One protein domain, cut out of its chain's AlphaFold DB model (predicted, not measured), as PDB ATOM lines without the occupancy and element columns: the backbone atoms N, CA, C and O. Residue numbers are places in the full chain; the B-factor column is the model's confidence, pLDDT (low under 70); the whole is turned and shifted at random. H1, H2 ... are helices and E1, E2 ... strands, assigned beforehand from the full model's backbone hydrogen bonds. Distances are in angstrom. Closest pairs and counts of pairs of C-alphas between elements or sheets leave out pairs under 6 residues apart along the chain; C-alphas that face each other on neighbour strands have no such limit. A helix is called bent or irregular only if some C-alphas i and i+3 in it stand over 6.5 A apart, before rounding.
ATOM      1  N   LYS A  11       8.546  63.447 -41.181       77.44
ATOM      2  CA  LYS A  11       9.545  62.368 -41.294       77.44
ATOM      3  C   LYS A  11       9.371  61.281 -40.229       77.44
ATOM      4  O   LYS A  11       9.739  60.140 -40.478       77.44
ATOM      5  N   ILE A  12       8.817  61.623 -39.063       77.88
ATOM      6  CA  ILE A  12       8.590  60.692 -37.941       77.88
ATOM      7  C   ILE A  12       7.234  59.977 -38.053       77.88
ATOM      8  O   ILE A  12       7.059  58.892 -37.505       77.88
ATOM      9  N   GLU A  13       6.284  60.545 -38.795       74.44
ATOM     10  CA  GLU A  13       4.955  59.981 -39.051       74.44
ATOM     11  C   GLU A  13       4.935  58.475 -39.399       74.44
ATOM     12  O   GLU A  13       4.188  57.754 -38.729       74.44
ATOM     13  N   PRO A  14       5.778  57.945 -40.314       78.06
ATOM     14  CA  PRO A  14       5.806  56.506 -40.608       78.06
ATOM     15  C   PRO A  14       6.276  55.644 -39.425       78.06
ATOM     16  O   PRO A  14       5.889  54.485 -39.311       78.06
ATOM     17  N   PHE A  15       7.061  56.204 -38.503       85.62
ATOM     18  CA  PHE A  15       7.572  55.494 -37.327       85.62
ATOM     19  C   PHE A  15       6.663  55.615 -36.106       85.62
ATOM     20  O   PHE A  15       6.904  54.954 -35.097       85.62
ATOM     21  N   LYS A  16       5.596  56.422 -36.167       86.38
ATOM     22  CA  LYS A  16       4.703  56.663 -35.023       86.38
ATOM     23  C   LYS A  16       4.132  55.364 -34.447       86.38
ATOM     24  O   LYS A  16       4.046  55.224 -33.229       86.38
ATOM     25  N   GLY A  17       3.765  54.414 -35.311       89.12
ATOM     26  CA  GLY A  17       3.259  53.106 -34.895       89.12
ATOM     27  C   GLY A  17       4.280  52.316 -34.078       89.12
ATOM     28  O   GLY A  17       3.932  51.807 -33.010       89.12
ATOM     29  N   ILE A  18       5.526  52.284 -34.558       92.69
ATOM     30  CA  ILE A  18       6.667  51.607 -33.927       92.69
ATOM     31  C   ILE A  18       7.014  52.278 -32.598       92.69
ATOM     32  O   ILE A  18       7.121  51.600 -31.584       92.69
ATOM     33  N   LEU A  19       7.120  53.609 -32.569       92.69
ATOM     34  CA  LEU A  19       7.411  54.358 -31.344       92.69
ATOM     35  C   LEU A  19       6.357  54.109 -30.262       92.69
ATOM     36  O   LEU A  19       6.701  53.948 -29.096       92.69
ATOM     37  N   TYR A  20       5.081  54.034 -30.644       93.62
ATOM     38  CA  TYR A  20       4.008  53.734 -29.701       93.62
ATOM     39  C   TYR A  20       4.073  52.292 -29.181       93.62
ATOM     40  O   TYR A  20       3.873  52.061 -27.991       93.62
ATOM     41  N   PHE A  21       4.397  51.325 -30.047       95.12
ATOM     42  CA  PHE A  21       4.636  49.944 -29.625       95.12
ATOM     43  C   PHE A  21       5.803  49.849 -28.646       95.12
ATOM     44  O   PHE A  21       5.637  49.288 -27.569       95.12
ATOM     45  N   LEU A  22       6.945  50.454 -28.981       94.44
ATOM     46  CA  LEU A  22       8.126  50.474 -28.121       94.44
ATOM     47  C   LEU A  22       7.831  51.154 -26.783       94.44
ATOM     48  O   LEU A  22       8.245  50.653 -25.745       94.44
ATOM     49  N   ALA A  23       7.068  52.250 -26.781       95.69
ATOM     50  CA  ALA A  23       6.658  52.913 -25.549       95.69
ATOM     51  C   ALA A  23       5.801  51.999 -24.657       95.69
ATOM     52  O   ALA A  23       6.073  51.895 -23.464       95.69
ATOM     53  N   LEU A  24       4.802  51.304 -25.222       96.62
ATOM     54  CA  LEU A  24       3.986  50.342 -24.471       96.62
ATOM     55  C   LEU A  24       4.811  49.147 -23.985       96.62
ATOM     56  O   LEU A  24       4.661  48.733 -22.840       96.62
ATOM     57  N   PHE A  25       5.689  48.617 -24.835       94.81
ATOM     58  CA  PHE A  25       6.577  47.511 -24.496       94.81
ATOM     59  C   PHE A  25       7.468  47.867 -23.305       94.81
ATOM     60  O   PHE A  25       7.440  47.171 -22.294       94.81
ATOM     61  N   LEU A  26       8.182  48.994 -23.380       95.06
ATOM     62  CA  LEU A  26       9.048  49.467 -22.299       95.06
ATOM     63  C   LEU A  26       8.257  49.770 -21.024       95.06
ATOM     64  O   LEU A  26       8.720  49.454 -19.930       95.06
ATOM     65  N   PHE A  27       7.063  50.348 -21.152       96.69
ATOM     66  CA  PHE A  27       6.194  50.631 -20.015       96.69
ATOM     67  C   PHE A  27       5.766  49.353 -19.286       96.69
ATOM     68  O   PHE A  27       5.910  49.266 -18.068       96.69
ATOM     69  N   PHE A  28       5.274  48.342 -20.005       96.31
ATOM     70  CA  PHE A  28       4.837  47.095 -19.377       96.31
ATOM     71  C   PHE A  28       6.003  46.221 -18.905       96.31
ATOM     72  O   PHE A  28       5.872  45.571 -17.871       96.31
ATOM     73  N   GLU A  29       7.154  46.242 -19.582       93.81
ATOM     74  CA  GLU A  29       8.389  45.628 -19.071       93.81
ATOM     75  C   GLU A  29       8.841  46.286 -17.763       93.81
ATOM     76  O   GLU A  29       9.222  45.602 -16.814       93.81
ATOM     77  N   PHE A  30       8.761  47.614 -17.677       95.00
ATOM     78  CA  PHE A  30       9.064  48.335 -16.448       95.00
ATOM     79  C   PHE A  30       8.089  47.970 -15.322       95.00
ATOM     80  O   PHE A  30       8.529  47.623 -14.228       95.00
ATOM     81  N   LEU A  31       6.779  47.966 -15.594       95.00
ATOM     82  CA  LEU A  31       5.776  47.519 -14.623       95.00
ATOM     83  C   LEU A  31       6.012  46.075 -14.175       95.00
ATOM     84  O   LEU A  31       5.898  45.780 -12.988       95.00
ATOM     85  N   TRP A  32       6.373  45.186 -15.101       92.44
ATOM     86  CA  TRP A  32       6.716  43.807 -14.773       92.44
ATOM     87  C   TRP A  32       7.875  43.753 -13.782       92.44
ATOM     88  O   TRP A  32       7.749  43.116 -12.743       92.44
ATOM     89  N   LYS A  33       8.973  44.465 -14.063       91.44
ATOM     90  CA  LYS A  33      10.155  44.506 -13.187       91.44
ATOM     91  C   LYS A  33       9.878  45.111 -11.810       91.44
ATOM     92  O   LYS A  33      10.558  44.759 -10.859       91.44
ATOM     93  N   LEU A  34       8.906  46.017 -11.692       92.12
ATOM     94  CA  LEU A  34       8.483  46.549 -10.394       92.12
ATOM     95  C   LEU A  34       7.641  45.545  -9.599       92.12
ATOM     96  O   LEU A  34       7.734  45.484  -8.374       92.12
ATOM     97  N   CYS A  35       6.788  44.788 -10.285       91.69
ATOM     98  CA  CYS A  35       5.820  43.907  -9.644       91.69
ATOM     99  C   CYS A  35       6.359  42.498  -9.385       91.69
ATOM    100  O   CYS A  35       5.907  41.856  -8.441       91.69
ATOM    101  N   VAL A  36       7.282  42.008 -10.213       90.44
ATOM    102  CA  VAL A  36       7.703  40.606 -10.254       90.44
ATOM    103  C   VAL A  36       9.190  40.486  -9.947       90.44
ATOM    104  O   VAL A  36      10.016  41.113 -10.606       90.44
ATOM    105  N   HIS A  37       9.511  39.652  -8.962       87.25
ATOM    106  CA  HIS A  37      10.870  39.342  -8.533       87.25
ATOM    107  C   HIS A  37      11.104  37.830  -8.588       87.25
ATOM    108  O   HIS A  37      10.183  37.036  -8.381       87.25
ATOM    109  N   GLU A  38      12.345  37.448  -8.864       82.06
ATOM    110  CA  GLU A  38      12.774  36.057  -9.021       82.06
ATOM    111  C   GLU A  38      13.652  35.659  -7.831       82.06
ATOM    112  O   GLU A  38      14.436  36.473  -7.334       82.06
ATOM    113  N   GLY A  39      13.501  34.423  -7.351       75.19
ATOM    114  CA  GLY A  39      14.394  33.860  -6.334       75.19
ATOM    115  C   GLY A  39      15.798  33.568  -6.876       75.19
ATOM    116  O   GLY A  39      16.035  33.596  -8.081       75.19
ATOM    117  N   ALA A  40      16.733  33.235  -5.981       65.56
ATOM    118  CA  ALA A  40      18.143  33.001  -6.321       65.56
ATOM    119  C   ALA A  40      18.387  31.835  -7.302       65.56
ATOM    120  O   ALA A  40      19.450  31.767  -7.910       65.56
ATOM    121  N   ASP A  41      17.428  30.919  -7.444       67.06
ATOM    122  CA  ASP A  41      17.491  29.774  -8.355       67.06
ATOM    123  C   ASP A  41      16.488  29.877  -9.521       67.06
ATOM    124  O   ASP A  41      16.187  28.865 -10.157       67.06
ATOM    125  N   GLU A  42      15.928  31.075  -9.753       75.50
ATOM    126  CA  GLU A  42      14.907  31.394 -10.771       75.50
ATOM    127  C   GLU A  42      13.614  30.560 -10.671       75.50
ATOM    128  O   GLU A  42      12.695  30.702 -11.483       75.50
ATOM    129  N   SER A  43      13.500  29.691  -9.663       74.62
ATOM    130  CA  SER A  43      12.361  28.787  -9.514       74.62
ATOM    131  C   SER A  43      11.202  29.434  -8.770       74.62
ATOM    132  O   SER A  43      10.051  29.077  -9.016       74.62
ATOM    133  N   GLN A  44      11.505  30.412  -7.914       83.00
ATOM    134  CA  GLN A  44      10.512  31.152  -7.149       83.00
ATOM    135  C   GLN A  44       9.987  32.356  -7.928       83.00
ATOM    136  O   GLN A  44      10.766  33.165  -8.443       83.00
ATOM    137  N   LEU A  45       8.660  32.493  -7.954       86.81
ATOM    138  CA  LEU A  45       7.955  33.620  -8.557       86.81
ATOM    139  C   LEU A  45       7.309  34.469  -7.461       86.81
ATOM    140  O   LEU A  45       6.288  34.083  -6.888       86.81
ATOM    141  N   LEU A  46       7.875  35.648  -7.200       87.00
ATOM    142  CA  LEU A  46       7.351  36.593  -6.217       87.00
ATOM    143  C   LEU A  46       6.638  37.746  -6.924       87.00
ATOM    144  O   LEU A  46       7.263  38.521  -7.647       87.00
ATOM    145  N   ILE A  47       5.340  37.908  -6.676       89.25
ATOM    146  CA  ILE A  47       4.550  39.030  -7.198       89.25
ATOM    147  C   ILE A  47       4.158  39.926  -6.027       89.25
ATOM    148  O   ILE A  47       3.397  39.516  -5.151       89.25
ATOM    149  N   LEU A  48       4.689  41.151  -6.000       89.00
ATOM    150  CA  LEU A  48       4.476  42.131  -4.924       89.00
ATOM    151  C   LEU A  48       4.742  41.541  -3.523       89.00
ATOM    152  O   LEU A  48       4.001  41.790  -2.574       89.00
ATOM    153  N   GLY A  49       5.785  40.712  -3.414       84.62
ATOM    154  CA  GLY A  49       6.187  40.046  -2.173       84.62
ATOM    155  C   GLY A  49       5.353  38.819  -1.784       84.62
ATOM    156  O   GLY A  49       5.616  38.230  -0.740       84.62
ATOM    157  N   ARG A  50       4.365  38.412  -2.592       87.31
ATOM    158  CA  ARG A  50       3.627  37.154  -2.405       87.31
ATOM    159  C   ARG A  50       4.207  36.058  -3.289       87.31
ATOM    160  O   ARG A  50       4.516  36.314  -4.448       87.31
ATOM    161  N   ASP A  51       4.303  34.851  -2.749       89.62
ATOM    162  CA  ASP A  51       4.766  33.676  -3.482       89.62
ATOM    163  C   ASP A  51       3.650  33.101  -4.367       89.62
ATOM    164  O   ASP A  51       2.555  32.793  -3.893       89.62
ATOM    165  N   PHE A  52       3.927  32.999  -5.666       88.94
ATOM    166  CA  PHE A  52       3.045  32.436  -6.691       88.94
ATOM    167  C   PHE A  52       3.622  31.164  -7.333       88.94
ATOM    168  O   PHE A  52       3.069  30.665  -8.318       88.94
ATOM    169  N   THR A  53       4.706  30.617  -6.782       87.69
ATOM    170  CA  THR A  53       5.411  29.443  -7.320       87.69
ATOM    171  C   THR A  53       4.479  28.240  -7.478       87.69
ATOM    172  O   THR A  53       4.425  27.628  -8.544       87.69
ATOM    173  N   ASP A  54       3.644  27.962  -6.478       87.56
ATOM    174  CA  ASP A  54       2.681  26.855  -6.542       87.56
ATOM    175  C   ASP A  54       1.599  27.075  -7.607       87.56
ATOM    176  O   ASP A  54       1.115  26.129  -8.228       87.56
ATOM    177  N   THR A  55       1.234  28.334  -7.862       90.12
ATOM    178  CA  THR A  55       0.213  28.674  -8.864       90.12
ATOM    179  C   THR A  55       0.732  28.458 -10.283       90.12
ATOM    180  O   THR A  55      -0.030  28.054 -11.161       90.12
ATOM    181  N   ILE A  56       2.021  28.716 -10.523       90.25
ATOM    182  CA  ILE A  56       2.627  28.557 -11.848       90.25
ATOM    183  C   ILE A  56       3.121  27.130 -12.110       90.25
ATOM    184  O   ILE A  56       3.247  26.730 -13.268       90.25
ATOM    185  N   TYR A  57       3.334  26.336 -11.057       92.31
ATOM    186  CA  TYR A  57       3.827  24.963 -11.150       92.31
ATOM    187  C   TYR A  57       3.072  24.080 -12.168       92.31
ATOM    188  O   TYR A  57       3.740  23.426 -12.974       92.31
ATOM    189  N   PRO A  58       1.723  24.077 -12.241       94.81
ATOM    190  CA  PRO A  58       1.005  23.305 -13.256       94.81
ATOM    191  C   PRO A  58       1.364  23.707 -14.691       94.81
ATOM    192  O   PRO A  58       1.455  22.848 -15.562       94.81
ATOM    193  N   ILE A  59       1.612  24.998 -14.942       94.44
ATOM    194  CA  ILE A  59       2.008  25.494 -16.266       94.44
ATOM    195  C   ILE A  59       3.429  25.037 -16.599       94.44
ATOM    196  O   ILE A  59       3.678  24.588 -17.720       94.44
ATOM    197  N   CYS A  60       4.348  25.092 -15.630       95.06
ATOM    198  CA  CYS A  60       5.695  24.539 -15.783       95.06
ATOM    199  C   CYS A  60       5.642  23.048 -16.123       95.06
ATOM    200  O   CYS A  60       6.320  22.606 -17.048       95.06
ATOM    201  N   ARG A  61       4.786  22.290 -15.430       95.75
ATOM    202  CA  ARG A  61       4.615  20.856 -15.660       95.75
ATOM    203  C   ARG A  61       4.054  20.550 -17.045       95.75
ATOM    204  O   ARG A  61       4.661  19.777 -17.768       95.75
ATOM    205  N   ILE A  62       2.975  21.221 -17.455       96.06
ATOM    206  CA  ILE A  62       2.411  21.077 -18.810       96.06
ATOM    207  C   ILE A  62       3.467  21.398 -19.873       96.06
ATOM    208  O   ILE A  62       3.567  20.701 -20.879       96.06
ATOM    209  N   THR A  63       4.263  22.445 -19.647       96.62
ATOM    210  CA  THR A  63       5.345  22.830 -20.560       96.62
ATOM    211  C   THR A  63       6.394  21.721 -20.657       96.62
ATOM    212  O   THR A  63       6.759  21.336 -21.763       96.62
ATOM    213  N   ALA A  64       6.841  21.176 -19.520       96.88
ATOM    214  CA  ALA A  64       7.813  20.086 -19.468       96.88
ATOM    215  C   ALA A  64       7.288  18.813 -20.148       96.88
ATOM    216  O   ALA A  64       7.963  18.271 -21.022       96.88
ATOM    217  N   ASP A  65       6.070  18.389 -19.808       97.12
ATOM    218  CA  ASP A  65       5.429  17.190 -20.353       97.12
ATOM    219  C   ASP A  65       5.236  17.307 -21.871       97.12
ATOM    220  O   ASP A  65       5.504  16.361 -22.612       97.12
ATOM    221  N   PHE A  66       4.820  18.477 -22.366       97.06
ATOM    222  CA  PHE A  66       4.612  18.688 -23.797       97.06
ATOM    223  C   PHE A  66       5.931  18.758 -24.578       97.06
ATOM    224  O   PHE A  66       6.029  18.194 -25.668       97.06
ATOM    225  N   THR A  67       6.964  19.406 -24.026       97.25
ATOM    226  CA  THR A  67       8.312  19.380 -24.616       97.25
ATOM    227  C   THR A  67       8.875  17.959 -24.643       97.25
ATOM    228  O   THR A  67       9.423  17.553 -25.668       97.25
ATOM    229  N   TYR A  68       8.699  17.195 -23.560       97.44
ATOM    230  CA  TYR A  68       9.085  15.788 -23.489       97.44
ATOM    231  C   TYR A  68       8.375  14.955 -24.552       97.44
ATOM    232  O   TYR A  68       9.051  14.330 -25.362       97.44
ATOM    233  N   TRP A  69       7.045  15.012 -24.608       97.31
ATOM    234  CA  TRP A  69       6.246  14.287 -25.597       97.31
ATOM    235  C   TRP A  69       6.707  14.582 -27.032       97.31
ATOM    236  O   TRP A  69       6.848  13.679 -27.856       97.31
ATOM    237  N   LEU A  70       7.015  15.844 -27.337       97.44
ATOM    238  CA  LEU A  70       7.463  16.239 -28.670       97.44
ATOM    239  C   LEU A  70       8.824  15.612 -29.031       97.44
ATOM    240  O   LEU A  70       9.003  15.104 -30.136       97.44
ATOM    241  N   ILE A  71       9.789  15.611 -28.113       97.25
ATOM    242  CA  ILE A  71      11.127  15.055 -28.381       97.25
ATOM    243  C   ILE A  71      11.113  13.520 -28.337       97.25
ATOM    244  O   ILE A  71      11.643  12.867 -29.237       97.25
ATOM    245  N   HIS A  72      10.510  12.951 -27.297       97.06
ATOM    246  CA  HIS A  72      10.506  11.517 -27.041       97.06
ATOM    247  C   HIS A  72       9.562  10.771 -27.990       97.06
ATOM    248  O   HIS A  72       9.999   9.864 -28.696       97.06
ATOM    249  N   ASP A  73       8.286  11.169 -28.045       95.38
ATOM    250  CA  ASP A  73       7.246  10.417 -28.757       95.38
ATOM    251  C   ASP A  73       7.104  10.856 -30.217       95.38
ATOM    252  O   ASP A  73       7.004  10.011 -31.106       95.38
ATOM    253  N   LEU A  74       7.103  12.168 -30.490       95.94
ATOM    254  CA  LEU A  74       6.917  12.671 -31.856       95.94
ATOM    255  C   LEU A  74       8.201  12.583 -32.696       95.94
ATOM    256  O   LEU A  74       8.132  12.213 -33.868       95.94
ATOM    257  N   PHE A  75       9.362  12.925 -32.130       95.88
ATOM    258  CA  PHE A  75      10.652  12.843 -32.833       95.88
ATOM    259  C   PHE A  75      11.400  11.517 -32.631       95.88
ATOM    260  O   PHE A  75      12.369  11.269 -33.348       95.88
ATOM    261  N   GLY A  76      10.952  10.655 -31.712       95.06
ATOM    262  CA  GLY A  76      11.496   9.305 -31.526       95.06
ATOM    263  C   GLY A  76      12.817   9.231 -30.751       95.06
ATOM    264  O   GLY A  76      13.554   8.253 -30.889       95.06
ATOM    265  N   TYR A  77      13.156  10.247 -29.950       95.38
ATOM    266  CA  TYR A  77      14.370  10.235 -29.126       95.38
ATOM    267  C   TYR A  77      14.120   9.582 -27.761       95.38
ATOM    268  O   TYR A  77      13.893  10.253 -26.756       95.38
ATOM    269  N   HIS A  78      14.211   8.252 -27.711       94.25
ATOM    270  CA  HIS A  78      13.960   7.462 -26.495       94.25
ATOM    271  C   HIS A  78      14.996   7.637 -25.373       94.25
ATOM    272  O   HIS A  78      14.755   7.230 -24.244       94.25
ATOM    273  N   ASN A  79      16.145   8.250 -25.668       94.75
ATOM    274  CA  ASN A  79      17.159   8.619 -24.676       94.75
ATOM    275  C   ASN A  79      16.886   9.988 -24.020       94.75
ATOM    276  O   ASN A  79      17.754  10.528 -23.330       94.75
ATOM    277  N   TYR A  80      15.720  10.585 -24.290       96.19
ATOM    278  CA  TYR A  80      15.235  11.790 -23.633       96.19
ATOM    279  C   TYR A  80      14.334  11.405 -22.461       96.19
ATOM    280  O   TYR A  80      13.389  10.638 -22.627       96.19
ATOM    281  N   ASN A  81      14.625  11.938 -21.280       96.69
ATOM    282  CA  ASN A  81      13.993  11.574 -20.019       96.69
ATOM    283  C   ASN A  81      13.362  12.794 -19.343       96.69
ATOM    284  O   ASN A  81      13.798  13.932 -19.543       96.69
ATOM    285  N   ILE A  82      12.370  12.530 -18.493       96.94
ATOM    286  CA  ILE A  82      11.707  13.523 -17.645       96.94
ATOM    287  C   ILE A  82      11.658  13.037 -16.189       96.94
ATOM    288  O   ILE A  82      11.257  11.909 -15.915       96.94
ATOM    289  N   ASP A  83      12.062  13.899 -15.256       95.00
ATOM    290  CA  ASP A  83      11.975  13.696 -13.804       95.00
ATOM    291  C   ASP A  83      11.376  14.951 -13.147       95.00
ATOM    292  O   ASP A  83      12.048  15.961 -12.911       95.00
ATOM    293  N   GLY A  84      10.060  14.929 -12.929       92.94
ATOM    294  CA  GLY A  84       9.310  16.093 -12.463       92.94
ATOM    295  C   GLY A  84       9.351  17.242 -13.475       92.94
ATOM    296  O   GLY A  84       8.668  17.196 -14.489       92.94
ATOM    297  N   LEU A  85      10.133  18.286 -13.180       93.75
ATOM    298  CA  LEU A  85      10.354  19.434 -14.077       93.75
ATOM    299  C   LEU A  85      11.715  19.384 -14.790       93.75
ATOM    300  O   LEU A  85      12.057  20.318 -15.513       93.75
ATOM    301  N   LEU A  86      12.519  18.347 -14.551       95.25
ATOM    302  CA  LEU A  86      13.821  18.167 -15.184       95.25
ATOM    303  C   LEU A  86      13.652  17.367 -16.470       95.25
ATOM    304  O   LEU A  86      13.207  16.226 -16.417       95.25
ATOM    305  N   ILE A  87      14.059  17.939 -17.598       95.62
ATOM    306  CA  ILE A  87      14.076  17.266 -18.901       95.62
ATOM    307  C   ILE A  87      15.503  17.227 -19.449       95.62
ATOM    308  O   ILE A  87      16.250  18.203 -19.314       95.62
ATOM    309  N   TYR A  88      15.929  16.078 -19.981       96.12
ATOM    310  CA  TYR A  88      17.335  15.857 -20.338       96.12
ATOM    311  C   TYR A  88      17.562  14.658 -21.260       96.12
ATOM    312  O   TYR A  88      16.804  13.693 -21.232       96.12
ATOM    313  N   PHE A  89      18.652  14.695 -22.031       96.12
ATOM    314  CA  PHE A  89      19.191  13.519 -22.712       96.12
ATOM    315  C   PHE A  89      20.142  12.749 -21.787       96.12
ATOM    316  O   PHE A  89      20.747  13.319 -20.876       96.12
ATOM    317  N   ASP A  90      20.313  11.451 -22.030       92.88
ATOM    318  CA  ASP A  90      21.318  10.657 -21.317       92.88
ATOM    319  C   ASP A  90      22.713  11.291 -21.419       92.88
ATOM    320  O   ASP A  90      23.179  11.640 -22.502       92.88
ATOM    321  N   ASN A  91      23.392  11.416 -20.274       88.75
ATOM    322  CA  ASN A  91      24.705  12.059 -20.129       88.75
ATOM    323  C   ASN A  91      24.766  13.551 -20.517       88.75
ATOM    324  O   ASN A  91      25.865  14.094 -20.625       88.75
ATOM    325  N   SER A  92      23.626  14.234 -20.680       91.75
ATOM    326  CA  SER A  92      23.581  15.673 -20.951       91.75
ATOM    327  C   SER A  92      23.323  16.506 -19.692       91.75
ATOM    328  O   SER A  92      22.904  16.008 -18.643       91.75
ATOM    329  N   LEU A  93      23.510  17.821 -19.813       91.62
ATOM    330  CA  LEU A  93      23.033  18.790 -18.830       91.62
ATOM    331  C   LEU A  93      21.514  18.637 -18.645       91.62
ATOM    332  O   LEU A  93      20.774  18.506 -19.624       91.62
ATOM    333  N   LYS A  94      21.055  18.669 -17.388       92.88
ATOM    334  CA  LYS A  94      19.628  18.606 -17.061       92.88
ATOM    335  C   LYS A  94      19.003  19.992 -17.067       92.88
ATOM    336  O   LYS A  94      19.453  20.867 -16.328       92.88
ATOM    337  N   MET A  95      17.949  20.179 -17.857       91.56
ATOM    338  CA  MET A  95      17.228  21.446 -17.934       91.56
ATOM    339  C   MET A  95      16.019  21.408 -16.999       91.56
ATOM    340  O   MET A  95      15.114  20.596 -17.178       91.56
ATOM    341  N   LYS A  96      15.996  22.289 -15.995       92.56
ATOM    342  CA  LYS A  96      14.839  22.471 -15.109       92.56
ATOM    343  C   LYS A  96      13.876  23.467 -15.746       92.56
ATOM    344  O   LYS A  96      14.229  24.629 -15.925       92.56
ATOM    345  N   ILE A  97      12.655  23.035 -16.047       92.62
ATOM    346  CA  ILE A  97      11.595  23.924 -16.521       92.62
ATOM    347  C   ILE A  97      11.087  24.756 -15.346       92.62
ATOM    348  O   ILE A  97      10.320  24.290 -14.505       92.62
ATOM    349  N   VAL A  98      11.543  26.004 -15.290       91.56
ATOM    350  CA  VAL A  98      11.064  27.019 -14.345       91.56
ATOM    351  C   VAL A  98      10.034  27.925 -15.011       91.56
ATOM    352  O   VAL A  98       9.798  27.861 -16.220       91.56
ATOM    353  N   TRP A  99       9.414  28.804 -14.231       89.44
ATOM    354  CA  TRP A  99       8.367  29.691 -14.729       89.44
ATOM    355  C   TRP A  99       8.852  30.583 -15.891       89.44
ATOM    356  O   TRP A  99       8.102  30.798 -16.845       89.44
ATOM    357  N   GLY A 100      10.121  31.012 -15.883       87.31
ATOM    358  CA  GLY A 100      10.744  31.766 -16.977       87.31
ATOM    359  C   GLY A 100      10.794  31.012 -18.315       87.31
ATOM    360  O   GLY A 100      10.793  31.634 -19.377       87.31
ATOM    361  N   CYS A 101      10.747  29.676 -18.290       89.94
ATOM    362  CA  CYS A 101      10.740  28.820 -19.479       89.94
ATOM    363  C   CYS A 101       9.345  28.650 -20.100       89.94
ATOM    364  O   CYS A 101       9.241  28.159 -21.219       89.94
ATOM    365  N   THR A 102       8.270  29.036 -19.406       91.81
ATOM    366  CA  THR A 102       6.881  28.801 -19.856       91.81
ATOM    367  C   THR A 102       6.393  29.796 -20.912       91.81
ATOM    368  O   THR A 102       5.355  29.586 -21.537       91.81
ATOM    369  N   GLY A 103       7.099  30.917 -21.091       90.81
ATOM    370  CA  GLY A 103       6.663  32.011 -21.965       90.81
ATOM    371  C   GLY A 103       5.490  32.838 -21.413       90.81
ATOM    372  O   GLY A 103       4.975  33.714 -22.111       90.81
ATOM    373  N   VAL A 104       5.050  32.590 -20.169       92.06
ATOM    374  CA  VAL A 104       3.905  33.284 -19.549       92.06
ATOM    375  C   VAL A 104       4.117  34.790 -19.477       92.06
ATOM    376  O   VAL A 104       3.205  35.546 -19.814       92.06
ATOM    377  N   LYS A 105       5.326  35.242 -19.117       91.88
ATOM    378  CA  LYS A 105       5.665  36.672 -19.096       91.88
ATOM    379  C   LYS A 105       5.351  37.331 -20.442       91.88
ATOM    380  O   LYS A 105       4.718  38.381 -20.492       91.88
ATOM    381  N   GLN A 106       5.770  36.710 -21.536       92.31
ATOM    382  CA  GLN A 106       5.695  37.280 -22.878       92.31
ATOM    383  C   GLN A 106       4.281  37.229 -23.438       92.31
ATOM    384  O   GLN A 106       3.829  38.190 -24.059       92.31
ATOM    385  N   MET A 107       3.541  36.164 -23.136       95.06
ATOM    386  CA  MET A 107       2.108  36.080 -23.410       95.06
ATOM    387  C   MET A 107       1.322  37.204 -22.712       95.06
ATOM    388  O   MET A 107       0.497  37.872 -23.346       95.06
ATOM    389  N   LEU A 108       1.603  37.463 -21.429       95.06
ATOM    390  CA  LEU A 108       0.978  38.556 -20.675       95.06
ATOM    391  C   LEU A 108       1.373  39.927 -21.230       95.06
ATOM    392  O   LEU A 108       0.502  40.755 -21.504       95.06
ATOM    393  N   LEU A 109       2.668  40.144 -21.463       95.25
ATOM    394  CA  LEU A 109       3.198  41.387 -22.014       95.25
ATOM    395  C   LEU A 109       2.564  41.715 -23.372       95.25
ATOM    396  O   LEU A 109       2.047  42.815 -23.569       95.25
ATOM    397  N   PHE A 110       2.537  40.747 -24.292       96.31
ATOM    398  CA  PHE A 110       1.918  40.916 -25.605       96.31
ATOM    399  C   PHE A 110       0.421  41.224 -25.498       96.31
ATOM    400  O   PHE A 110      -0.086  42.114 -26.188       96.31
ATOM    401  N   THR A 111      -0.285  40.530 -24.601       97.25
ATOM    402  CA  THR A 111      -1.710  40.770 -24.350       97.25
ATOM    403  C   THR A 111      -1.954  42.210 -23.913       97.25
ATOM    404  O   THR A 111      -2.781  42.893 -24.519       97.25
ATOM    405  N   PHE A 112      -1.213  42.706 -22.919       96.94
ATOM    406  CA  PHE A 112      -1.361  44.082 -22.442       96.94
ATOM    407  C   PHE A 112      -1.041  45.112 -23.524       96.94
ATOM    408  O   PHE A 112      -1.802  46.065 -23.706       96.94
ATOM    409  N   ILE A 113       0.018  44.880 -24.307       96.50
ATOM    410  CA  ILE A 113       0.361  45.745 -25.435       96.50
ATOM    411  C   ILE A 113      -0.811  45.827 -26.414       96.50
ATOM    412  O   ILE A 113      -1.267  46.929 -26.698       96.50
ATOM    413  N   ILE A 114      -1.345  44.705 -26.907       97.44
ATOM    414  CA  ILE A 114      -2.428  44.722 -27.907       97.44
ATOM    415  C   ILE A 114      -3.740  45.276 -27.337       97.44
ATOM    416  O   ILE A 114      -4.469  45.987 -28.042       97.44
ATOM    417  N   VAL A 115      -4.050  45.010 -26.066       97.06
ATOM    418  CA  VAL A 115      -5.217  45.600 -25.392       97.06
ATOM    419  C   VAL A 115      -5.125  47.127 -25.396       97.06
ATOM    420  O   VAL A 115      -6.101  47.779 -25.777       97.06
ATOM    421  N   CYS A 116      -3.959  47.698 -25.091       96.38
ATOM    422  CA  CYS A 116      -3.737  49.145 -25.097       96.38
ATOM    423  C   CYS A 116      -3.457  49.733 -26.492       96.38
ATOM    424  O   CYS A 116      -3.674  50.923 -26.709       96.38
ATOM    425  N   TYR A 117      -3.016  48.922 -27.458       95.44
ATOM    426  CA  TYR A 117      -2.688  49.382 -28.807       95.44
ATOM    427  C   TYR A 117      -3.938  49.807 -29.591       95.44
ATOM    428  O   TYR A 117      -5.026  49.268 -29.403       95.44
ATOM    429  N   PHE A 118      -3.820  50.754 -30.521       93.06
ATOM    430  CA  PHE A 118      -4.969  51.200 -31.313       93.06
ATOM    431  C   PHE A 118      -5.528  50.092 -32.225       93.06
ATOM    432  O   PHE A 118      -4.794  49.261 -32.764       93.06
ATOM    433  N   GLY A 119      -6.851  50.092 -32.407       92.88
ATOM    434  CA  GLY A 119      -7.528  49.240 -33.381       92.88
ATOM    435  C   GLY A 119      -8.903  48.735 -32.926       92.88
ATOM    436  O   GLY A 119      -9.357  49.035 -31.820       92.88
ATOM    437  N   PRO A 120      -9.585  47.961 -33.782       94.62
ATOM    438  CA  PRO A 120     -10.955  47.512 -33.548       94.62
ATOM    439  C   PRO A 120     -11.045  46.394 -32.495       94.62
ATOM    440  O   PRO A 120     -10.485  45.312 -32.669       94.62
ATOM    441  N   TRP A 121     -11.841  46.608 -31.441       93.50
ATOM    442  CA  TRP A 121     -12.004  45.669 -30.317       93.50
ATOM    443  C   TRP A 121     -12.456  44.259 -30.721       93.50
ATOM    444  O   TRP A 121     -11.906  43.276 -30.234       93.50
ATOM    445  N   LYS A 122     -13.392  44.138 -31.674       94.12
ATOM    446  CA  LYS A 122     -13.860  42.825 -32.167       94.12
ATOM    447  C   LYS A 122     -12.731  41.992 -32.780       94.12
ATOM    448  O   LYS A 122     -12.746  40.772 -32.683       94.12
ATOM    449  N   LYS A 123     -11.759  42.654 -33.416       95.75
ATOM    450  CA  LYS A 123     -10.609  41.992 -34.037       95.75
ATOM    451  C   LYS A 123      -9.582  41.572 -32.984       95.75
ATOM    452  O   LYS A 123      -9.003  40.499 -33.108       95.75
ATOM    453  N   LYS A 124      -9.425  42.358 -31.909       96.75
ATOM    454  CA  LYS A 124      -8.556  42.009 -30.774       96.75
ATOM    455  C   LYS A 124      -8.985  40.704 -30.104       96.75
ATOM    456  O   LYS A 124      -8.125  39.901 -29.764       96.75
ATOM    457  N   LEU A 125     -10.296  40.485 -29.962       95.88
ATOM    458  CA  LEU A 125     -10.847  39.346 -29.222       95.88
ATOM    459  C   LEU A 125     -10.391  37.985 -29.761       95.88
ATOM    460  O   LEU A 125     -10.157  37.086 -28.968       95.88
ATOM    461  N   TYR A 126     -10.240  37.833 -31.080       96.12
ATOM    462  CA  TYR A 126      -9.702  36.599 -31.664       96.12
ATOM    463  C   TYR A 126      -8.201  36.689 -31.960       96.12
ATOM    464  O   TYR A 126      -7.509  35.675 -31.938       96.12
ATOM    465  N   PHE A 127      -7.675  37.890 -32.227       97.69
ATOM    466  CA  PHE A 127      -6.262  38.067 -32.541       97.69
ATOM    467  C   PHE A 127      -5.360  37.756 -31.345       97.69
ATOM    468  O   PHE A 127      -4.311  37.138 -31.520       97.69
ATOM    469  N   ILE A 128      -5.778  38.146 -30.136       97.62
ATOM    470  CA  ILE A 128      -5.038  37.868 -28.903       97.62
ATOM    471  C   ILE A 128      -4.929  36.348 -28.674       97.62
ATOM    472  O   ILE A 128      -3.800  35.871 -28.656       97.62
ATOM    473  N   PRO A 129      -6.019  35.550 -28.601       97.75
ATOM    474  CA  PRO A 129      -5.919  34.098 -28.426       97.75
ATOM    475  C   PRO A 129      -5.048  33.390 -29.468       97.75
ATOM    476  O   PRO A 129      -4.238  32.540 -29.111       97.75
ATOM    477  N   ILE A 130      -5.167  33.760 -30.749       97.62
ATOM    478  CA  ILE A 130      -4.347  33.167 -31.817       97.62
ATOM    479  C   ILE A 130      -2.870  33.507 -31.605       97.62
ATOM    480  O   ILE A 130      -2.008  32.644 -31.735       97.62
ATOM    481  N   SER A 131      -2.575  34.754 -31.237       96.94
ATOM    482  CA  SER A 131      -1.209  35.192 -30.956       96.94
ATOM    483  C   SER A 131      -0.627  34.485 -29.733       96.94
ATOM    484  O   SER A 131       0.534  34.094 -29.761       96.94
ATOM    485  N   LEU A 132      -1.427  34.254 -28.687       96.88
ATOM    486  CA  LEU A 132      -1.019  33.472 -27.515       96.88
ATOM    487  C   LEU A 132      -0.698  32.022 -27.884       96.88
ATOM    488  O   LEU A 132       0.323  31.503 -27.446       96.88
ATOM    489  N   LEU A 133      -1.509  31.395 -28.739       96.31
ATOM    490  CA  LEU A 133      -1.233  30.049 -29.245       96.31
ATOM    491  C   LEU A 133       0.075  29.999 -30.051       96.31
ATOM    492  O   LEU A 133       0.868  29.073 -29.879       96.31
ATOM    493  N   ILE A 134       0.324  31.003 -30.900       95.81
ATOM    494  CA  ILE A 134       1.576  31.116 -31.663       95.81
ATOM    495  C   ILE A 134       2.767  31.276 -30.712       95.81
ATOM    496  O   ILE A 134       3.742  30.542 -30.841       95.81
ATOM    497  N   LEU A 135       2.687  32.188 -29.740       95.25
ATOM    498  CA  LEU A 135       3.758  32.420 -28.766       95.25
ATOM    499  C   LEU A 135       4.041  31.175 -27.917       95.25
ATOM    500  O   LEU A 135       5.205  30.831 -27.727       95.25
ATOM    501  N   ALA A 136       3.002  30.470 -27.465       94.56
ATOM    502  CA  ALA A 136       3.148  29.207 -26.747       94.56
ATOM    503  C   ALA A 136       3.838  28.147 -27.620       94.56
ATOM    504  O   ALA A 136       4.799  27.521 -27.181       94.56
ATOM    505  N   SER A 137       3.413  27.999 -28.879       94.00
ATOM    506  CA  SER A 137       4.013  27.045 -29.823       94.00
ATOM    507  C   SER A 137       5.493  27.344 -30.064       94.00
ATOM    508  O   SER A 137       6.339  26.457 -29.980       94.00
ATOM    509  N   ILE A 138       5.825  28.613 -30.305       93.75
ATOM    510  CA  ILE A 138       7.206  29.070 -30.480       93.75
ATOM    511  C   ILE A 138       8.039  28.837 -29.213       93.75
ATOM    512  O   ILE A 138       9.189  28.415 -29.315       93.75
ATOM    513  N   ASN A 139       7.472  29.057 -28.025       93.88
ATOM    514  CA  ASN A 139       8.155  28.771 -26.767       93.88
ATOM    515  C   ASN A 139       8.461  27.272 -26.602       93.88
ATOM    516  O   ASN A 139       9.547  26.920 -26.150       93.88
ATOM    517  N   ILE A 140       7.562  26.377 -27.023       94.69
ATOM    518  CA  ILE A 140       7.860  24.938 -27.043       94.69
ATOM    519  C   ILE A 140       9.008  24.638 -28.009       94.69
ATOM    520  O   ILE A 140       9.960  23.962 -27.623       94.69
ATOM    521  N   PHE A 141       8.981  25.183 -29.230       93.38
ATOM    522  CA  PHE A 141      10.084  24.998 -30.181       93.38
ATOM    523  C   PHE A 141      11.417  25.524 -29.646       93.38
ATOM    524  O   PHE A 141      12.444  24.877 -29.844       93.38
ATOM    525  N   ARG A 142      11.410  26.640 -28.910       93.12
ATOM    526  CA  ARG A 142      12.589  27.141 -28.193       93.12
ATOM    527  C   ARG A 142      13.167  26.078 -27.263       93.12
ATOM    528  O   ARG A 142      14.352  25.788 -27.370       93.12
ATOM    529  N   LEU A 143      12.351  25.488 -26.388       94.38
ATOM    530  CA  LEU A 143      12.809  24.473 -25.428       94.38
ATOM    531  C   LEU A 143      13.313  23.203 -26.120       94.38
ATOM    532  O   LEU A 143      14.305  22.609 -25.692       94.38
ATOM    533  N   VAL A 144      12.664  22.819 -27.219       95.06
ATOM    534  CA  VAL A 144      13.088  21.693 -28.055       95.06
ATOM    535  C   VAL A 144      14.465  21.955 -28.655       95.06
ATOM    536  O   VAL A 144      15.373  21.140 -28.506       95.06
ATOM    537  N   ILE A 145      14.656  23.120 -29.274       93.94
ATOM    538  CA  ILE A 145      15.938  23.502 -29.869       93.94
ATOM    539  C   ILE A 145      17.017  23.621 -28.789       93.94
ATOM    540  O   ILE A 145      18.114  23.109 -28.987       93.94
ATOM    541  N   THR A 146      16.721  24.223 -27.632       93.31
ATOM    542  CA  THR A 146      17.659  24.266 -26.500       93.31
ATOM    543  C   THR A 146      18.079  22.866 -26.067       93.31
ATOM    544  O   THR A 146      19.270  22.640 -25.885       93.31
ATOM    545  N   SER A 147      17.141  21.919 -25.973       94.56
ATOM    546  CA  SER A 147      17.442  20.527 -25.612       94.56
ATOM    547  C   SER A 147      18.400  19.868 -26.607       94.56
ATOM    548  O   SER A 147      19.337  19.190 -26.196       94.56
ATOM    549  N   PHE A 148      18.216  20.100 -27.910       94.69
ATOM    550  CA  PHE A 148      19.141  19.594 -28.929       94.69
ATOM    551  C   PHE A 148      20.506  20.280 -28.887       94.69
ATOM    552  O   PHE A 148      21.525  19.608 -29.001       94.69
ATOM    553  N   VAL A 149      20.538  21.599 -28.680       93.62
ATOM    554  CA  VAL A 149      21.782  22.375 -28.580       93.62
ATOM    555  C   VAL A 149      22.647  21.901 -27.417       93.62
ATOM    556  O   VAL A 149      23.867  21.867 -27.544       93.62
ATOM    557  N   ILE A 150      22.037  21.520 -26.294       93.62
ATOM    558  CA  ILE A 150      22.785  21.003 -25.147       93.62
ATOM    559  C   ILE A 150      23.051  19.504 -25.230       93.62
ATOM    560  O   ILE A 150      23.792  19.022 -24.390       93.62
ATOM    561  N   LYS A 151      22.492  18.747 -26.181       93.56
ATOM    562  CA  LYS A 151      22.542  17.272 -26.166       93.56
ATOM    563  C   LYS A 151      23.962  16.711 -26.062       93.56
ATOM    564  O   LYS A 151      24.199  15.819 -25.258       93.56
ATOM    565  N   ASP A 152      24.885  17.248 -26.858       91.88
ATOM    566  CA  ASP A 152      26.231  16.687 -27.046       91.88
ATOM    567  C   ASP A 152      27.333  17.490 -26.324       91.88
ATOM    568  O   ASP A 152      28.520  17.295 -26.578       91.88
ATOM    569  N   GLY A 153      26.959  18.395 -25.414       91.25
ATOM    570  CA  GLY A 153      27.902  19.318 -24.780       91.25
ATOM    571  C   GLY A 153      28.118  20.599 -25.586       91.25
ATOM    572  O   GLY A 153      27.362  20.919 -26.504       91.25
ATOM    573  N   PHE A 154      29.149  21.358 -25.216       92.81
ATOM    574  CA  PHE A 154      29.565  22.538 -25.968       92.81
ATOM    575  C   PHE A 154      30.593  22.152 -27.048       92.81
ATOM    576  O   PHE A 154      31.445  21.295 -26.809       92.81
ATOM    577  N   PRO A 155      30.545  22.770 -28.238       94.19
ATOM    578  CA  PRO A 155      31.503  22.502 -29.303       94.19
ATOM    579  C   PRO A 155      32.854  23.186 -29.038       94.19
ATOM    580  O   PRO A 155      32.911  24.234 -28.401       94.19
ATOM    581  N   GLU A 156      33.945  22.654 -29.598       93.50
ATOM    582  CA  GLU A 156      35.304  23.190 -29.382       93.50
ATOM    583  C   GLU A 156      35.448  24.668 -29.770       93.50
ATOM    584  O   GLU A 156      36.132  25.428 -29.089       93.50
ATOM    585  N   TRP A 157      34.752  25.114 -30.822       93.88
ATOM    586  CA  TRP A 157      34.787  26.518 -31.241       93.88
ATOM    587  C   TRP A 157      34.226  27.475 -30.178       93.88
ATOM    588  O   TRP A 157      34.566  28.658 -30.192       93.88
ATOM    589  N   PHE A 158      33.384  26.988 -29.258       94.62
ATOM    590  CA  PHE A 158      32.826  27.805 -28.183       94.62
ATOM    591  C   PHE A 158      33.863  28.133 -27.108       94.62
ATOM    592  O   PHE A 158      33.699  29.131 -26.412       94.62
ATOM    593  N   ILE A 159      34.944  27.355 -26.997       94.06
ATOM    594  CA  ILE A 159      35.986  27.569 -25.989       94.06
ATOM    595  C   ILE A 159      36.551  28.999 -26.057       94.06
ATOM    596  O   ILE A 159      36.317  29.751 -25.112       94.06
ATOM    597  N   PRO A 160      37.190  29.442 -27.159       95.31
ATOM    598  CA  PRO A 160      37.773  30.785 -27.225       95.31
ATOM    599  C   PRO A 160      36.724  31.902 -27.094       95.31
ATOM    600  O   PRO A 160      37.026  32.993 -26.609       95.31
ATOM    601  N   VAL A 161      35.477  31.641 -27.500       93.00
ATOM    602  CA  VAL A 161      34.363  32.585 -27.331       93.00
ATOM    603  C   VAL A 161      34.037  32.758 -25.850       93.00
ATOM    604  O   VAL A 161      33.964  33.889 -25.367       93.00
ATOM    605  N   ASN A 162      33.880  31.656 -25.116       93.94
ATOM    606  CA  ASN A 162      33.550  31.698 -23.698       93.94
ATOM    607  C   ASN A 162      34.688  32.305 -22.871       93.94
ATOM    608  O   ASN A 162      34.432  33.127 -21.992       93.94
ATOM    609  N   GLU A 163      35.941  31.982 -23.200       94.44
ATOM    610  CA  GLU A 163      37.113  32.602 -22.573       94.44
ATOM    611  C   GLU A 163      37.099  34.127 -22.750       94.44
ATOM    612  O   GLU A 163      37.262  34.871 -21.782       94.44
ATOM    613  N   SER A 164      36.802  34.612 -23.962       93.75
ATOM    614  CA  SER A 164      36.686  36.050 -24.228       93.75
ATOM    615  C   SER A 164      35.502  36.707 -23.510       93.75
ATOM    616  O   SER A 164      35.595  37.880 -23.149       93.75
ATOM    617  N   MET A 165      34.381  36.001 -23.343       90.50
ATOM    618  CA  MET A 165      33.162  36.553 -22.741       90.50
ATOM    619  C   MET A 165      33.198  36.558 -21.209       90.50
ATOM    620  O   MET A 165      32.656  37.474 -20.588       90.50
ATOM    621  N   LYS A 166      33.790  35.527 -20.599       90.81
ATOM    622  CA  LYS A 166      33.769  35.290 -19.146       90.81
ATOM    623  C   LYS A 166      35.113  35.539 -18.466       90.81
ATOM    624  O   LYS A 166      35.149  35.619 -17.242       90.81
ATOM    625  N   GLY A 167      36.205  35.649 -19.224       89.94
ATOM    626  CA  GLY A 167      37.560  35.751 -18.675       89.94
ATOM    627  C   GLY A 167      38.033  34.473 -17.972       89.94
ATOM    628  O   GLY A 167      38.964  34.529 -17.171       89.94
ATOM    629  N   LEU A 168      37.374  33.340 -18.227       90.19
ATOM    630  CA  LEU A 168      37.790  32.014 -17.763       90.19
ATOM    631  C   LEU A 168      38.778  31.414 -18.768       90.19
ATOM    632  O   LEU A 168      38.747  31.785 -19.933       90.19
ATOM    633  N   THR A 169      39.630  30.487 -18.335       93.56
ATOM    634  CA  THR A 169      40.552  29.751 -19.218       93.56
ATOM    635  C   THR A 169      40.223  28.268 -19.201       93.56
ATOM    636  O   THR A 169      40.055  27.686 -18.126       93.56
ATOM    637  N   TRP A 170      40.162  27.650 -20.373       93.31
ATOM    638  CA  TRP A 170      39.930  26.221 -20.516       93.31
ATOM    639  C   TRP A 170      41.158  25.415 -20.078       93.31
ATOM    640  O   TRP A 170      42.239  25.553 -20.643       93.31
ATOM    641  N   ASP A 171      40.981  24.544 -19.082       93.06
ATOM    642  CA  ASP A 171      42.051  23.708 -18.521       93.06
ATOM    643  C   ASP A 171      41.805  22.195 -18.682       93.06
ATOM    644  O   ASP A 171      42.597  21.380 -18.212       93.06
ATOM    645  N   GLY A 172      40.705  21.797 -19.334       90.94
ATOM    646  CA  GLY A 172      40.323  20.390 -19.509       90.94
ATOM    647  C   GLY A 172      39.842  19.689 -18.234       90.94
ATOM    648  O   GLY A 172      39.542  18.494 -18.273       90.94
ATOM    649  N   SER A 173      39.753  20.393 -17.101       94.62
ATOM    650  CA  SER A 173      39.292  19.800 -15.848       94.62
ATOM    651  C   SER A 173      37.788  19.490 -15.897       94.62
ATOM    652  O   SER A 173      37.016  20.231 -16.514       94.62
ATOM    653  N   PRO A 174      37.311  18.449 -15.184       93.44
ATOM    654  CA  PRO A 174      35.880  18.153 -15.103       93.44
ATOM    655  C   PRO A 174      35.049  19.331 -14.582       93.44
ATOM    656  O   PRO A 174      33.920  19.539 -15.016       93.44
ATOM    657  N   LYS A 175      35.613  20.128 -13.666       93.56
ATOM    658  CA  LYS A 175      34.958  21.334 -13.152       93.56
ATOM    659  C   LYS A 175      34.761  22.360 -14.268       93.56
ATOM    660  O   LYS A 175      33.651  22.853 -14.435       93.56
ATOM    661  N   MET A 176      35.810  22.648 -15.039       93.88
ATOM    662  CA  MET A 176      35.734  23.622 -16.126       93.88
ATOM    663  C   MET A 176      34.818  23.150 -17.255       93.88
ATOM    664  O   MET A 176      34.081  23.958 -17.811       93.88
ATOM    665  N   TYR A 177      34.786  21.841 -17.538       93.44
ATOM    666  CA  TYR A 177      33.834  21.252 -18.483       93.44
ATOM    667  C   TYR A 177      32.388  21.604 -18.126       93.44
ATOM    668  O   TYR A 177      31.655  22.118 -18.968       93.44
ATOM    669  N   TRP A 178      31.979  21.390 -16.873       92.44
ATOM    670  CA  TRP A 178      30.612  21.695 -16.449       92.44
ATOM    671  C   TRP A 178      30.300  23.194 -16.424       92.44
ATOM    672  O   TRP A 178      29.165  23.565 -16.721       92.44
ATOM    673  N   GLU A 179      31.276  24.048 -16.110       93.50
ATOM    674  CA  GLU A 179      31.102  25.505 -16.204       93.50
ATOM    675  C   GLU A 179      30.909  25.946 -17.663       93.50
ATOM    676  O   GLU A 179      29.917  26.602 -17.971       93.50
ATOM    677  N   PHE A 180      31.755  25.495 -18.596       94.75
ATOM    678  CA  PHE A 180      31.619  25.815 -20.024       94.75
ATOM    679  C   PHE A 180      30.330  25.245 -20.625       94.75
ATOM    680  O   PHE A 180      29.687  25.889 -21.453       94.75
ATOM    681  N   TYR A 181      29.906  24.061 -20.188       94.44
ATOM    682  CA  TYR A 181      28.645  23.467 -20.617       94.44
ATOM    683  C   TYR A 181      27.436  24.264 -20.105       94.44
ATOM    684  O   TYR A 181      26.463  24.482 -20.832       94.44
ATOM    685  N   ARG A 182      27.505  24.773 -18.874       92.69
ATOM    686  CA  ARG A 182      26.480  25.672 -18.339       92.69
ATOM    687  C   ARG A 182      26.474  27.015 -19.072       92.69
ATOM    688  O   ARG A 182      25.403  27.512 -19.413       92.69
ATOM    689  N   ASP A 183      27.643  27.575 -19.362       93.44
ATOM    690  CA  ASP A 183      27.768  28.808 -20.141       93.44
ATOM    691  C   ASP A 183      27.219  28.643 -21.563       93.44
ATOM    692  O   ASP A 183      26.532  29.533 -22.059       93.44
ATOM    693  N   TRP A 184      27.445  27.489 -22.193       94.00
ATOM    694  CA  TRP A 184      26.868  27.140 -23.491       94.00
ATOM    695  C   TRP A 184      25.341  27.141 -23.458       94.00
ATOM    696  O   TRP A 184      24.695  27.758 -24.312       94.00
ATOM    697  N   TYR A 185      24.759  26.510 -22.436       92.25
ATOM    698  CA  TYR A 185      23.319  26.559 -22.204       92.25
ATOM    699  C   TYR A 185      22.826  28.006 -22.065       92.25
ATOM    700  O   TYR A 185      21.915  28.402 -22.793       92.25
ATOM    701  N   TYR A 186      23.444  28.815 -21.201       89.88
ATOM    702  CA  TYR A 186      23.028  30.202 -20.974       89.88
ATOM    703  C   TYR A 186      23.194  31.093 -22.212       89.88
ATOM    704  O   TYR A 186      22.330  31.927 -22.492       89.88
ATOM    705  N   PHE A 187      24.253  30.893 -22.997       90.75
ATOM    706  CA  PHE A 187      24.504  31.645 -24.225       90.75
ATOM    707  C   PHE A 187      23.357  31.495 -25.235       90.75
ATOM    708  O   PHE A 187      22.878  32.486 -25.797       90.75
ATOM    709  N   PHE A 188      22.862  30.269 -25.429       89.62
ATOM    710  CA  PHE A 188      21.730  30.021 -26.321       89.62
ATOM    711  C   PHE A 188      20.388  30.324 -25.664       89.62
ATOM    712  O   PHE A 188      19.587  31.050 -26.253       89.62
ATOM    713  N   HIS A 189      20.130  29.791 -24.468       85.88
ATOM    714  CA  HIS A 189      18.837  29.909 -23.794       85.88
ATOM    715  C   HIS A 189      18.517  31.365 -23.425       85.88
ATOM    716  O   HIS A 189      17.471  31.875 -23.845       85.88
ATOM    717  N   ASP A 190      19.406  32.045 -22.697       81.31
ATOM    718  CA  ASP A 190      19.166  33.401 -22.177       81.31
ATOM    719  C   ASP A 190      19.662  34.507 -23.099       81.31
ATOM    720  O   ASP A 190      19.138  35.622 -23.058       81.31
ATOM    721  N   GLY A 191      20.642  34.200 -23.949       83.31
ATOM    722  CA  GLY A 191      21.092  35.085 -25.014       83.31
ATOM    723  C   GLY A 191      20.210  34.952 -26.251       83.31
ATOM    724  O   GLY A 191      19.158  35.582 -26.364       83.31
ATOM    725  N   ILE A 192      20.651  34.138 -27.207       85.94
ATOM    726  CA  ILE A 192      20.121  34.129 -28.582       85.94
ATOM    727  C   ILE A 192      18.610  33.889 -28.616       85.94
ATOM    728  O   ILE A 192      17.856  34.658 -29.217       85.94
ATOM    729  N   PHE A 193      18.155  32.825 -27.965       85.88
ATOM    730  CA  PHE A 193      16.768  32.397 -28.037       85.88
ATOM    731  C   PHE A 193      15.837  33.386 -27.357       85.88
ATOM    732  O   PHE A 193      14.793  33.713 -27.916       85.88
ATOM    733  N   LYS A 194      16.220  33.931 -26.203       80.94
ATOM    734  CA  LYS A 194      15.427  34.960 -25.527       80.94
ATOM    735  C   LYS A 194      15.118  36.134 -26.469       80.94
ATOM    736  O   LYS A 194      13.956  36.484 -26.633       80.94
ATOM    737  N   TRP A 195      16.120  36.675 -27.160       82.94
ATOM    738  CA  TRP A 195      15.936  37.811 -28.073       82.94
ATOM    739  C   TRP A 195      15.133  37.464 -29.330       82.94
ATOM    740  O   TRP A 195      14.192  38.175 -29.687       82.94
ATOM    741  N   VAL A 196      15.483  36.361 -30.000       81.19
ATOM    742  CA  VAL A 196      14.817  35.948 -31.246       81.19
ATOM    743  C   VAL A 196      13.349  35.611 -30.992       81.19
ATOM    744  O   VAL A 196      12.470  36.062 -31.730       81.19
ATOM    745  N   TYR A 197      13.071  34.838 -29.940       75.12
ATOM    746  CA  TYR A 197      11.721  34.360 -29.665       75.12
ATOM    747  C   TYR A 197      10.846  35.410 -29.003       75.12
ATOM    748  O   TYR A 197       9.674  35.511 -29.359       75.12
ATOM    749  N   TYR A 198      11.373  36.186 -28.058       75.31
ATOM    750  CA  TYR A 198      10.533  37.119 -27.317       75.31
ATOM    751  C   TYR A 198      10.366  38.432 -28.063       75.31
ATOM    752  O   TYR A 198       9.250  38.759 -28.458       75.31
ATOM    753  N   ASP A 199      11.449  39.140 -28.358       81.38
ATOM    754  CA  ASP A 199      11.325  40.478 -28.937       81.38
ATOM    755  C   ASP A 199      11.003  40.415 -30.435       81.38
ATOM    756  O   ASP A 199      10.158  41.167 -30.928       81.38
ATOM    757  N   GLY A 200      11.602  39.459 -31.150       90.88
ATOM    758  CA  GLY A 200      11.378  39.267 -32.584       90.88
ATOM    759  C   GLY A 200       9.942  38.857 -32.921       90.88
ATOM    760  O   GLY A 200       9.256  39.540 -33.686       90.88
ATOM    761  N   VAL A 201       9.450  37.756 -32.344       93.75
ATOM    762  CA  VAL A 201       8.112  37.233 -32.683       93.75
ATOM    763  C   VAL A 201       7.003  38.153 -32.184       93.75
ATOM    764  O   VAL A 201       6.043  38.392 -32.919       93.75
ATOM    765  N   MET A 202       7.134  38.733 -30.985       94.06
ATOM    766  CA  MET A 202       6.157  39.714 -30.501       94.06
ATOM    767  C   MET A 202       6.082  40.936 -31.416       94.06
ATOM    768  O   MET A 202       4.980  41.394 -31.725       94.06
ATOM    769  N   PHE A 203       7.228  41.438 -31.888       94.94
ATOM    770  CA  PHE A 203       7.257  42.536 -32.847       94.94
ATOM    771  C   PHE A 203       6.581  42.155 -34.167       94.94
ATOM    772  O   PHE A 203       5.779  42.934 -34.677       94.94
ATOM    773  N   LEU A 204       6.830  40.957 -34.703       96.12
ATOM    774  CA  LEU A 204       6.198  40.495 -35.945       96.12
ATOM    775  C   LEU A 204       4.679  40.335 -35.810       96.12
ATOM    776  O   LEU A 204       3.933  40.749 -36.699       96.12
ATOM    777  N   LEU A 205       4.205  39.780 -34.693       96.94
ATOM    778  CA  LEU A 205       2.773  39.676 -34.403       96.94
ATOM    779  C   LEU A 205       2.140  41.065 -34.276       96.94
ATOM    780  O   LEU A 205       1.083  41.330 -34.853       96.94
ATOM    781  N   TRP A 206       2.801  41.983 -33.573       96.88
ATOM    782  CA  TRP A 206       2.350  43.367 -33.497       96.88
ATOM    783  C   TRP A 206       2.341  44.050 -34.873       96.88
ATOM    784  O   TRP A 206       1.369  44.725 -35.208       96.88
ATOM    785  N   LEU A 207       3.376  43.858 -35.691       96.50
ATOM    786  CA  LEU A 207       3.473  44.436 -37.031       96.50
ATOM    787  C   LEU A 207       2.328  43.930 -37.910       96.50
ATOM    788  O   LEU A 207       1.662  44.718 -38.581       96.50
ATOM    789  N   TYR A 208       2.026  42.633 -37.835       97.19
ATOM    790  CA  TYR A 208       0.865  42.056 -38.500       97.19
ATOM    791  C   TYR A 208      -0.441  42.715 -38.033       97.19
ATOM    792  O   TYR A 208      -1.270  43.088 -38.866       97.19
ATOM    793  N   TRP A 209      -0.623  42.920 -36.721       97.31
ATOM    794  CA  TRP A 209      -1.780  43.653 -36.193       97.31
ATOM    795  C   TRP A 209      -1.865  45.078 -36.744       97.31
ATOM    796  O   TRP A 209      -2.937  45.527 -37.172       97.31
ATOM    797  N   HIS A 210      -0.735  45.783 -36.735       95.75
ATOM    798  CA  HIS A 210      -0.632  47.164 -37.175       95.75
ATOM    799  C   HIS A 210      -1.064  47.307 -38.639       95.75
ATOM    800  O   HIS A 210      -1.976  48.081 -38.938       95.75
ATOM    801  N   GLU A 211      -0.478  46.497 -39.519       94.88
ATOM    802  CA  GLU A 211      -0.699  46.541 -40.964       94.88
ATOM    803  C   GLU A 211      -2.081  46.020 -41.374       94.88
ATOM    804  O   GLU A 211      -2.765  46.624 -42.201       94.88
ATOM    805  N   LYS A 212      -2.525  44.891 -40.804       95.50
ATOM    806  CA  LYS A 212      -3.756  44.223 -41.259       95.50
ATOM    807  C   LYS A 212      -5.025  44.734 -40.603       95.50
ATOM    808  O   LYS A 212      -6.078  44.688 -41.236       95.50
ATOM    809  N   PHE A 213      -4.959  45.209 -39.360       95.00
ATOM    810  CA  PHE A 213      -6.159  45.610 -38.623       95.00
ATOM    811  C   PHE A 213      -6.167  47.086 -38.257       95.00
ATOM    812  O   PHE A 213      -7.188  47.744 -38.460       95.00
ATOM    813  N   ASN A 214      -5.067  47.623 -37.725       93.75
ATOM    814  CA  ASN A 214      -5.066  48.997 -37.231       93.75
ATOM    815  C   ASN A 214      -5.077  50.029 -38.368       93.75
ATOM    816  O   ASN A 214      -5.963  50.882 -38.373       93.75
ATOM    817  N   LEU A 215      -4.154  49.964 -39.334       91.94
ATOM    818  CA  LEU A 215      -4.081  50.957 -40.417       91.94
ATOM    819  C   LEU A 215      -5.390  51.062 -41.228       91.94
ATOM    820  O   LEU A 215      -5.898  52.181 -41.363       91.94
ATOM    821  N   PRO A 216      -6.016  49.954 -41.684       92.69
ATOM    822  CA  PRO A 216      -7.311  50.028 -42.363       92.69
ATOM    823  C   PRO A 216      -8.414  50.616 -41.477       92.69
ATOM    824  O   PRO A 216      -9.231  51.411 -41.936       92.69
ATOM    825  N   TYR A 217      -8.423  50.273 -40.186       92.31
ATOM    826  CA  TYR A 217      -9.395  50.809 -39.237       92.31
ATOM    827  C   TYR A 217      -9.256  52.326 -39.051       92.31
ATOM    828  O   TYR A 217     -10.265  53.032 -39.062       92.31
ATOM    829  N   GLN A 218      -8.029  52.843 -38.925       90.06
ATOM    830  CA  GLN A 218      -7.799  54.286 -38.812       90.06
ATOM    831  C   GLN A 218      -8.206  55.020 -40.092       90.06
ATOM    832  O   GLN A 218      -8.854  56.062 -40.009       90.06
ATOM    833  N   LYS A 219      -7.889  54.459 -41.268       90.06
ATOM    834  CA  LYS A 219      -8.282  55.036 -42.559       90.06
ATOM    835  C   LYS A 219      -9.805  55.162 -42.674       90.06
ATOM    836  O   LYS A 219     -10.302  56.259 -42.909       90.06
ATOM    837  N   ASN A 220     -10.540  54.083 -42.401       89.25
ATOM    838  CA  ASN A 220     -12.005  54.086 -42.472       89.25
ATOM    839  C   ASN A 220     -12.632  55.051 -41.452       89.25
ATOM    840  O   ASN A 220     -13.628  55.715 -41.743       89.25
ATOM    841  N   LYS A 221     -12.046  55.156 -40.251       88.38
ATOM    842  CA  LYS A 221     -12.500  56.101 -39.220       88.38
ATOM    843  C   LYS A 221     -12.339  57.555 -39.677       88.38
ATOM    844  O   LYS A 221     -13.259  58.343 -39.483       88.38
ATOM    845  N   LEU A 222     -11.211  57.889 -40.306       88.31
ATOM    846  CA  LEU A 222     -10.951  59.224 -40.858       88.31
ATOM    847  C   LEU A 222     -11.893  59.563 -42.023       88.31
ATOM    848  O   LEU A 222     -12.381  60.686 -42.099       88.31
ATOM    849  N   GLU A 223     -12.165  58.609 -42.915       88.31
ATOM    850  CA  GLU A 223     -13.115  58.790 -44.025       88.31
ATOM    851  C   GLU A 223     -14.544  59.022 -43.517       88.31
ATOM    852  O   GLU A 223     -15.215  59.947 -43.969       88.31
ATOM    853  N   THR A 224     -14.976  58.251 -42.515       86.44
ATOM    854  CA  THR A 224     -16.301  58.414 -41.890       86.44
ATOM    855  C   THR A 224     -16.442  59.781 -41.219       86.44
ATOM    856  O   THR A 224     -17.478  60.422 -41.349       86.44
ATOM    857  N   GLN A 225     -15.401  60.253 -40.524       82.38
ATOM    858  CA  GLN A 225     -15.407  61.575 -39.886       82.38
ATOM    859  C   GLN A 225     -15.517  62.706 -40.911       82.38
ATOM    860  O   GLN A 225     -16.335  63.597 -40.734       82.38
ATOM    861  N   LYS A 226     -14.767  62.632 -42.018       82.25
ATOM    862  CA  LYS A 226     -14.849  63.630 -43.096       82.25
ATOM    863  C   LYS A 226     -16.212  63.655 -43.790       82.25
ATOM    864  O   LYS A 226     -16.660  64.720 -44.181       82.25
ATOM    865  N   GLY A 227     -16.861  62.500 -43.944       74.94
ATOM    866  CA  GLY A 227     -18.199  62.414 -44.536       74.94
ATOM    867  C   GLY A 227     -19.324  62.952 -43.644       74.94
ATOM    868  O   GLY A 227     -20.407  63.200 -44.152       74.94
ATOM    869  N   LEU A 228     -19.081  63.127 -42.340       70.06
ATOM    870  CA  LEU A 228     -20.028  63.722 -41.385       70.06
ATOM    871  C   LEU A 228     -19.866  65.248 -41.246       70.06
ATOM    872  O   LEU A 228     -20.703  65.888 -40.618       70.06
ATOM    873  N   GLU A 229     -18.786  65.819 -41.784       64.00
ATOM    874  CA  GLU A 229     -18.492  67.262 -41.763       64.00
ATOM    875  C   GLU A 229     -18.971  67.998 -43.035       64.00
ATOM    876  O   GLU A 229     -18.749  69.203 -43.157       64.00
TER     877      GLU A 229
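Overview. This is residues 11 to 229 of the 230 residues of the protein "Exosortase/archaeosortase family protein" of Dysgonomonas macrotermitis (UniProt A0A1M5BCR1). Two long helices, H5 and H7a, run side by side in opposite directions, and the shorter H4 folds back on H5 to give a loose up-and-down bundle of three. H2 crosses H5 on one side with the small hairpin E3 and E4 beside it, H1 slants away from H4, and H6 packs across H7a near its beginning; H7 makes the length, and residues 219 to 229 at its far end stick out. The printed part has 219 residues, with seven named helices and four named strands in the order H1 E1 E2 H2 E3 E4 H3 H4 H5 H6 H7; its class is mostly helix. The strands form two antiparallel sheets of two, E1 - E2 and E3 - E4. The whole is loose, with a radius of gyration of the C-alphas of 21.3 A, and spans 79 by 40 by 38 A.

Along the chain. Find C-alpha 80 at (15.235, 11.790, -23.633), where E3, residues 80 to 83, begins; E4 follows at residues 86 to 89. Before them lies H2, residues 53 to 74, 29.8 A long and only just irregular, with C-alphas 55 and 58 7.0 A apart. After them come H3, residues 99 to 102, H4, residues 104 to 116 and 18.5 A long, and H5, residues 121 to 150 and 43.0 A long, with a kink of 26 degrees near residue 128. H6 is residues 158 to 166, 11.8 A. H7, residues 174 to 227, was assigned as one helix by its hydrogen bonds but is bent, with C-alphas 212 and 215 6.8 A apart. Its arm H7a, residues 174 to 212, is 54.2 A long and itself irregular, with C-alphas 189 and 192 6.51 A apart; H7b, residues 215 to 227, ends at C-alpha 227 at (-18.199, 62.414, -44.536). Go back to C-alpha 11 at (9.545, 62.368, -41.294) for H1, residues 11 to 35, 36.8 A long; it is irregular, with C-alphas 14 and 17 7.1 A apart, and has a kink of 45 degrees near residue 18. E1, residues 36 to 38, and E2, residues 45 to 47, follow it.

Arrangement. Look first at the hairpin E3 and E4: N 81 and O 88 are within hydrogen-bond range at 2.8 A. The closest C-alphas of H2 and E3 are those of His 72 and Tyr 80, 5.8 A. With residues 63 to 71 alone H2 touches H5, the hub, at a steep tilt of 65 degrees; the closest C-alphas are Thr 67 and Ile 140, 6.1 A. H3 touches H2, closest at Cys 60 and Trp 99, 5.9 A between C-alphas. H4 and H5, a helical hairpin, touch at a shallow tilt of 25 degrees, opposite ways, with the C-alphas of Met 107 and Leu 132 closest at 5.8 A. H5 and H7a touch at a shallow tilt of 21 degrees, opposite ways; their closest C-alphas are Ile 150 and Tyr 185, 6.3 A. H6 touches H7a about perpendicular at 83 degrees, with the C-alphas of Asn 162 and Phe 180 closest at 7.2 A. H1 touches H4 with residues 21 to 29 alone, at a steep tilt of 47 degrees; the closest C-alphas are Leu 24 and Ile 113, 5.9 A. In the hairpin E1 and E2, N 37 and O 46 are 2.8 A apart, within hydrogen-bond range. H7b touches no helix, and H1 and H5 are apart. Every O i to N i+4 pair is within hydrogen-bond range in H4, H6 and H7b, against 18 of 21 in H1, 15 of 18 in H2, 24 of 26 in H5 and 31 of 35 in H7a; H3 is too short for such a pair.

Size, cuts and confidence. The two C-alphas farthest apart are those of Ser 173 and Glu 229, 79.1 A. Residues 11 to 16, which belong to H1, stand free, as do residues 219 to 229, of which 219 to 227 belong to H7. The printed part has no cut, and no link is long. The mean pLDDT of the printed part is 91.6; residues 40 to 41 and 229 are under 70.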